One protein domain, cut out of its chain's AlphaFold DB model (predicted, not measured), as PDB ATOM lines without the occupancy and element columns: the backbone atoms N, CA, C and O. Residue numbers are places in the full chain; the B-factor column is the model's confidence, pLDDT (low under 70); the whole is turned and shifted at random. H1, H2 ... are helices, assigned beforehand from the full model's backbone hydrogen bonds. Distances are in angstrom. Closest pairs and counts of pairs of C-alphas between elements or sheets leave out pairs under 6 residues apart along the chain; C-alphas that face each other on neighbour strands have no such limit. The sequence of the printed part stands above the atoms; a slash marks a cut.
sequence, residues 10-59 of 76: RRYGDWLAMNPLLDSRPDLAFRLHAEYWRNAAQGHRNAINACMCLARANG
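AT A GLANCE: This is residues 10 to 59 of the 76 residues of an uncharacterized protein of Bifidobacterium jacchi (UniProt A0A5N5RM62). What would one see first? H3 and H4 form a helical hairpin, its two helices tilted at 40 degrees to each other, and H1 lies over one side of it, so that the centres of H1, H3 and H4 make a triangle. The four-residue H2 makes the turn from H1 into H3, near the end of the hairpin away from the link between H3 and H4. What is it made of? The printed part has 50 residues with four named helices, in the order H1, H2, H3, H4, and no named strand; its class is all helix. How large is it? It is compact, with a radius of gyration of the C-alphas of 9.8 A, and rounded, with spans of 27 by 22 by 14 A.

HOW THE PARTS SIT: How does H1, residues 10 to 18, stand to H2, residues 20 to 23? They only just touch, with 3 pairs of C-alphas within 8 A, and only at the corner by their link; the closest C-alphas, of Leu 16 and Asp 23, are 6.5 A apart. What comes next? H2 and H3, residues 26 to 38, also only just touch, with 3 pairs within 8 A, and only at the corner; H3 does so with residues 28 to 29 alone, and the closest C-alphas, of Leu 22 and Ala 29, are 6.2 A apart. H3 and H4, residues 44 to 57, touch as a hairpin, opposite ways at a steep tilt of 40 degrees, closest at the C-alphas of Tyr 36 and Ala 47, 4.8 A apart. How near is H1 to that hairpin? H1 is close but not clearly touching to H3, where the closest C-alphas, of Tyr 12 and His 33, are 7.8 A apart, and to H4, where those of Arg 11 and His 44 are 7.9 A apart. How do the backbones run? In H1, H3 and H4 every O i to N i+4 pair is within hydrogen-bond range; H2 is too short for such a pair.

IN THESE COORDINATES: Where does the first helix begin? C-alpha 10 of H1 is at (-77.401, 55.059, -59.222). How long are H3 and H4? From first to last C-alpha H3 measures 18.7 A and H4 20.0 A. Where does the last helix end? C-alpha 57 of H4 is at (-97.022, 44.438, -69.816).

THE WHOLE: What is the greatest extent? The two C-alphas farthest apart, of Ser 24 and Ala 41, are 27.6 A apart. Are there cuts or long links? The printed part has no cut, and its three links are tight. How sure is the model? The mean pLDDT of the printed part is 90.6, and no printed residue is under 70.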
ATOM      1  N   ARG A  10     -78.509  56.010 -59.049       90.31
ATOM      2  CA  ARG A  10     -77.401  55.059 -59.222       90.31
ATOM      3  C   ARG A  10     -77.896  53.614 -59.271       90.31
ATOM      4  O   ARG A  10     -77.495  52.862 -60.144       90.31
ATOM      5  N   ARG A  11     -78.789  53.237 -58.351       88.75
ATOM      6  CA  ARG A  11     -79.332  51.870 -58.291       88.75
ATOM      7  C   ARG A  11     -80.255  51.556 -59.463       88.75
ATOM      8  O   ARG A  11     -80.275  50.422 -59.922       88.75
ATOM      9  N   TYR A  12     -81.024  52.542 -59.918       90.62
ATOM     10  CA  TYR A  12     -81.852  52.397 -61.111       90.62
ATOM     11  C   TYR A  12     -80.985  52.196 -62.361       90.62
ATOM     12  O   TYR A  12     -81.222  51.264 -63.124       90.62
ATOM     13  N   GLY A  13     -79.929  52.999 -62.514       90.25
ATOM     14  CA  GLY A  13     -78.942  52.847 -63.583       90.25
ATOM     15  C   GLY A  13     -78.221  51.499 -63.543       90.25
ATOM     16  O   GLY A  13     -78.117  50.839 -64.572       90.25
ATOM     17  N   ASP A  14     -77.805  51.039 -62.355       89.25
ATOM     18  CA  ASP A  14     -77.221  49.703 -62.170       89.25
ATOM     19  C   ASP A  14     -78.188  48.603 -62.653       89.25
ATOM     20  O   ASP A  14     -77.782  47.666 -63.340       89.25
ATOM     21  N   TRP A  15     -79.478  48.719 -62.322       90.00
ATOM     22  CA  TRP A  15     -80.511  47.787 -62.776       90.00
ATOM     23  C   TRP A  15     -80.732  47.835 -64.292       90.00
ATOM     24  O   TRP A  15     -80.783  46.778 -64.919       90.00
ATOM     25  N   LEU A  16     -80.814  49.021 -64.902       89.69
ATOM     26  CA  LEU A  16     -80.934  49.150 -66.358       89.69
ATOM     27  C   LEU A  16     -79.736  48.527 -67.083       89.69
ATOM     28  O   LEU A  16     -79.928  47.753 -68.018       89.69
ATOM     29  N   ALA A  17     -78.516  48.780 -66.604       88.38
ATOM     30  CA  ALA A  17     -77.295  48.222 -67.182       88.38
ATOM     31  C   ALA A  17     -77.258  46.682 -67.131       88.38
ATOM     32  O   ALA A  17     -76.677  46.039 -68.004       88.38
ATOM     33  N   MET A  18     -77.897  46.071 -66.128       88.56
ATOM     34  CA  MET A  18     -78.043  44.613 -66.029       88.56
ATOM     35  C   MET A  18     -79.137  44.041 -66.938       88.56
ATOM     36  O   MET A  18     -79.174  42.832 -67.166       88.56
ATOM     37  N   ASN A  19     -80.029  44.885 -67.456       89.88
ATOM     38  CA  ASN A  19     -81.183  44.492 -68.252       89.88
ATOM     39  C   ASN A  19     -81.147  45.184 -69.628       89.88
ATOM     40  O   ASN A  19     -82.002  46.024 -69.916       89.88
ATOM     41  N   PRO A  20     -80.213  44.805 -70.525       86.38
ATOM     42  CA  PRO A  20     -80.016  45.473 -71.820       86.38
ATOM     43  C   PRO A  20     -81.248  45.432 -72.741       86.38
ATOM     44  O   PRO A  20     -81.390  46.251 -73.643       86.38
ATOM     45  N   LEU A  21     -82.187  44.512 -72.495       86.25
ATOM     46  CA  LEU A  21     -83.484  44.449 -73.184       86.25
ATOM     47  C   LEU A  21     -84.383  45.669 -72.922       86.25
ATOM     48  O   LEU A  21     -85.326  45.909 -73.673       86.25
ATOM     49  N   LEU A  22     -84.142  46.382 -71.823       86.50
ATOM     50  CA  LEU A  22     -84.871  47.591 -71.450       86.50
ATOM     51  C   LEU A  22     -84.195  48.837 -72.024       86.50
ATOM     52  O   LEU A  22     -84.885  49.781 -72.400       86.50
ATOM     53  N   ASP A  23     -82.867  48.803 -72.135       79.19
ATOM     54  CA  ASP A  23     -82.049  49.882 -72.694       79.19
ATOM     55  C   ASP A  23     -82.260  50.054 -74.209       79.19
ATOM     56  O   ASP A  23     -82.295  51.167 -74.724       79.19
ATOM     57  N   SER A  24     -82.547  48.966 -74.931       79.12
ATOM     58  CA  SER A  24     -82.865  49.006 -76.368       79.12
ATOM     59  C   SER A  24     -84.236  49.618 -76.709       79.12
ATOM     60  O   SER A  24     -84.624  49.645 -77.878       79.12
ATOM     61  N   ARG A  25     -84.992  50.104 -75.709       84.12
ATOM     62  CA  ARG A  25     -86.346  50.661 -75.860       84.12
ATOM     63  C   ARG A  25     -86.483  51.990 -75.097       84.12
ATOM     64  O   ARG A  25     -87.006  51.992 -73.979       84.12
ATOM     65  N   PRO A  26     -86.079  53.131 -75.682       82.06
ATOM     66  CA  PRO A  26     -86.020  54.418 -74.978       82.06
ATOM     67  C   PRO A  26     -87.381  54.883 -74.432       82.06
ATOM     68  O   PRO A  26     -87.460  55.398 -73.316       82.06
ATOM     69  N   ASP A  27     -88.474  54.624 -75.155       88.06
ATOM     70  CA  ASP A  27     -89.838  54.956 -74.715       88.06
ATOM     71  C   ASP A  27     -90.235  54.168 -73.457       88.06
ATOM     72  O   ASP A  27     -90.948  54.657 -72.576       88.06
ATOM     73  N   LEU A  28     -89.767  52.919 -73.368       90.25
ATOM     74  CA  LEU A  28     -90.001  52.058 -72.218       90.25
ATOM     75  C   LEU A  28     -89.115  52.485 -71.046       90.25
ATOM     76  O   LEU A  28     -89.622  52.580 -69.932       90.25
ATOM     77  N   ALA A  29     -87.843  52.806 -71.286       87.69
ATOM     78  CA  ALA A  29     -86.913  53.268 -70.256       87.69
ATOM     79  C   ALA A  29     -87.429  54.513 -69.507       87.69
ATOM     80  O   ALA A  29     -87.353  54.563 -68.279       87.69
ATOM     81  N   PHE A  30     -88.039  55.472 -70.214       89.12
ATOM     82  CA  PHE A  30     -88.666  56.641 -69.585       89.12
ATOM     83  C   PHE A  30     -89.854  56.260 -68.686       89.12
ATOM     84  O   PHE A  30     -89.969  56.719 -67.548       89.12
ATOM     85  N   ARG A  31     -90.729  55.366 -69.161       93.62
ATOM     86  CA  ARG A  31     -91.886  54.890 -68.383       93.62
ATOM     87  C   ARG A  31     -91.463  54.085 -67.155       93.62
ATOM     88  O   ARG A  31     -92.090  54.201 -66.107       93.62
ATOM     89  N   LEU A  32     -90.401  53.291 -67.278       94.38
ATOM     90  CA  LEU A  32     -89.826  52.531 -66.171       94.38
ATOM     91  C   LEU A  32     -89.226  53.449 -65.107       94.38
ATOM     92  O   LEU A  32     -89.408  53.173 -63.925       94.38
ATOM     93  N   HIS A  33     -88.583  54.549 -65.507       94.56
ATOM     94  CA  HIS A  33     -88.037  55.544 -64.580       94.56
ATOM     95  C   HIS A  33     -89.150  56.215 -63.770       94.56
ATOM     96  O   HIS A  33     -89.085  56.259 -62.540       94.56
ATOM     97  N   ALA A  34     -90.228  56.633 -64.437       95.00
ATOM     98  CA  ALA A  34     -91.403  57.173 -63.760       95.00
ATOM     99  C   ALA A  34     -92.026  56.154 -62.786       95.00
ATOM    100  O   ALA A  34     -92.348  56.498 -61.649       95.00
ATOM    101  N   GLU A  35     -92.164  54.891 -63.199       95.69
ATOM    102  CA  GLU A  35     -92.728  53.834 -62.353       95.69
ATOM    103  C   GLU A  35     -91.839  53.516 -61.141       95.69
ATOM    104  O   GLU A  35     -92.345  53.325 -60.034       95.69
ATOM    105  N   TYR A  36     -90.517  53.541 -61.313       95.00
ATOM    106  CA  TYR A  36     -89.555  53.364 -60.228       95.00
ATOM    107  C   TYR A  36     -89.739  54.435 -59.146       95.00
ATOM    108  O   TYR A  36     -89.878  54.117 -57.963       95.00
ATOM    109  N   TRP A  37     -89.826  55.706 -59.548       95.25
ATOM    110  CA  TRP A  37     -89.984  56.818 -58.610       95.25
ATOM    111  C   TRP A  37     -91.369  56.885 -57.965       95.25
ATOM    112  O   TRP A  37     -91.470  57.212 -56.783       95.25
ATOM    113  N   ARG A  38     -92.432  56.484 -58.674       95.81
ATOM    114  CA  ARG A  38     -93.778  56.334 -58.087       95.81
ATOM    115  C   ARG A  38     -93.808  55.326 -56.942       95.81
ATOM    116  O   ARG A  38     -94.565  55.501 -55.992       95.81
ATOM    117  N   ASN A  39     -92.971  54.295 -57.016       93.50
ATOM    118  CA  ASN A  39     -92.879  53.244 -56.008       93.50
ATOM    119  C   ASN A  39     -91.719  53.463 -55.019       93.50
ATOM    120  O   ASN A  39     -91.455  52.595 -54.188       93.50
ATOM    121  N   ALA A  40     -91.056  54.628 -55.040       91.00
ATOM    122  CA  ALA A  40     -89.849  54.860 -54.250       91.00
ATOM    123  C   ALA A  40     -90.054  54.705 -52.734       91.00
ATOM    124  O   ALA A  40     -89.158  54.221 -52.040       91.00
ATOM    125  N   ALA A  41     -91.245  55.057 -52.232       90.44
ATOM    126  CA  ALA A  41     -91.614  54.926 -50.821       90.44
ATOM    127  C   ALA A  41     -91.674  53.465 -50.335       90.44
ATOM    128  O   ALA A  41     -91.593  53.211 -49.137       90.44
ATOM    129  N   GLN A  42     -91.800  52.505 -51.256       89.50
ATOM    130  CA  GLN A  42     -91.868  51.073 -50.952       89.50
ATOM    131  C   GLN A  42     -90.485  50.406 -50.934       89.50
ATOM    132  O   GLN A  42     -90.391  49.214 -50.641       89.50
ATOM    133  N   GLY A  43     -89.424  51.160 -51.239       90.38
ATOM    134  CA  GLY A  43     -88.056  50.659 -51.302       90.38
ATOM    135  C   GLY A  43     -87.650  50.136 -52.685       90.38
ATOM    136  O   GLY A  43     -88.482  49.873 -53.558       90.38
ATOM    137  N   HIS A  44     -86.337  50.027 -52.898       90.00
ATOM    138  CA  HIS A  44     -85.723  49.712 -54.185       90.00
ATOM    139  C   HIS A  44     -86.249  48.416 -54.802       90.00
ATOM    140  O   HIS A  44     -86.605  48.415 -55.978       90.00
ATOM    141  N   ARG A  45     -86.338  47.313 -54.048       89.62
ATOM    142  CA  ARG A  45     -86.729  46.025 -54.645       89.62
ATOM    143  C   ARG A  45     -88.182  46.024 -55.104       89.62
ATOM    144  O   ARG A  45     -88.489  45.466 -56.155       89.62
ATOM    145  N   ASN A  46     -89.062  46.672 -54.345       91.19
ATOM    146  CA  ASN A  46     -90.470  46.803 -54.712       91.19
ATOM    147  C   ASN A  46     -90.641  47.713 -55.932       91.19
ATOM    148  O   ASN A  46     -91.370  47.354 -56.856       91.19
ATOM    149  N   ALA A  47     -89.903  48.823 -55.990       93.50
ATOM    150  CA  ALA A  47     -89.884  49.693 -57.159       93.50
ATOM    151  C   ALA A  47     -89.389  48.960 -58.420       93.50
ATOM    152  O   ALA A  47     -90.027  49.034 -59.467       93.50
ATOM    153  N   ILE A  48     -88.319  48.167 -58.313       92.94
ATOM    154  CA  ILE A  48     -87.809  47.340 -59.415       92.94
ATOM    155  C   ILE A  48     -88.812  46.254 -59.843       92.94
ATOM    156  O   ILE A  48     -88.988  46.019 -61.040       92.94
ATOM    157  N   ASN A  49     -89.509  45.612 -58.903       92.75
ATOM    158  CA  ASN A  49     -90.577  44.663 -59.230       92.75
ATOM    159  C   ASN A  49     -91.710  45.326 -60.024       92.75
ATOM    160  O   ASN A  49     -92.137  44.770 -61.037       92.75
ATOM    161  N   ALA A  50     -92.139  46.529 -59.633       94.25
ATOM    162  CA  ALA A  50     -93.138  47.295 -60.381       94.25
ATOM    163  C   ALA A  50     -92.658  47.612 -61.811       94.25
ATOM    164  O   ALA A  50     -93.392  47.388 -62.777       94.25
ATOM    165  N   CYS A  51     -91.397  48.029 -61.970       94.50
ATOM    166  CA  CYS A  51     -90.785  48.235 -63.283       94.50
ATOM    167  C   CYS A  51     -90.782  46.952 -64.127       94.50
ATOM    168  O   CYS A  51     -91.137  46.986 -65.304       94.50
ATOM    169  N   MET A  52     -90.436  45.799 -63.550       93.06
ATOM    170  CA  MET A  52     -90.470  44.526 -64.276       93.06
ATOM    171  C   MET A  52     -91.888  44.145 -64.712       93.06
ATOM    172  O   MET A  52     -92.071  43.731 -65.856       93.06
ATOM    173  N   CYS A  53     -92.899  44.334 -63.859       93.75
ATOM    174  CA  CYS A  53     -94.300  44.137 -64.237       93.75
ATOM    175  C   CYS A  53     -94.699  45.046 -65.408       93.75
ATOM    176  O   CYS A  53     -95.290  44.573 -66.382       93.75
ATOM    177  N   LEU A  54     -94.313  46.325 -65.366       94.50
ATOM    178  CA  LEU A  54     -94.557  47.268 -66.457       94.50
ATOM    179  C   LEU A  54     -93.831  46.853 -67.747       94.50
ATOM    180  O   LEU A  54     -94.418  46.912 -68.826       94.50
ATOM    181  N   ALA A  55     -92.584  46.388 -67.657       92.94
ATOM    182  CA  ALA A  55     -91.831  45.884 -68.802       92.94
ATOM    183  C   ALA A  55     -92.522  44.668 -69.445       92.94
ATOM    184  O   ALA A  55     -92.707  44.643 -70.665       92.94
ATOM    185  N   ARG A  56     -92.982  43.700 -68.635       92.38
ATOM    186  CA  ARG A  56     -93.751  42.538 -69.116       92.38
ATOM    187  C   ARG A  56     -95.048  42.961 -69.809       92.38
ATOM    188  O   ARG A  56     -95.320  42.489 -70.909       92.38
ATOM    189  N   ALA A  57     -95.794  43.899 -69.224       93.75
ATOM    190  CA  ALA A  57     -97.022  44.438 -69.816       93.75
ATOM    191  C   ALA A  57     -96.786  45.152 -71.163       93.75
ATOM    192  O   ALA A  57     -97.701  45.261 -71.973       93.75
ATOM    193  N   ASN A  58     -95.556  45.602 -71.429       91.19
ATOM    194  CA  ASN A  58     -95.147  46.223 -72.693       91.19
ATOM    195  C   ASN A  58     -94.412  45.253 -73.637       91.19
ATOM    196  O   ASN A  58     -93.704  45.690 -74.552       91.19
ATOM    197  N   GLY A  59     -94.563  43.941 -73.430       90.88
ATOM    198  CA  GLY A  59     -94.082  42.906 -74.345       90.88
ATOM    199  C   GLY A  59     -92.617  42.508 -74.161       90.88
ATOM    200  O   GLY A  59     -92.062  41.839 -75.028       90.88
TER     201      GLY A  59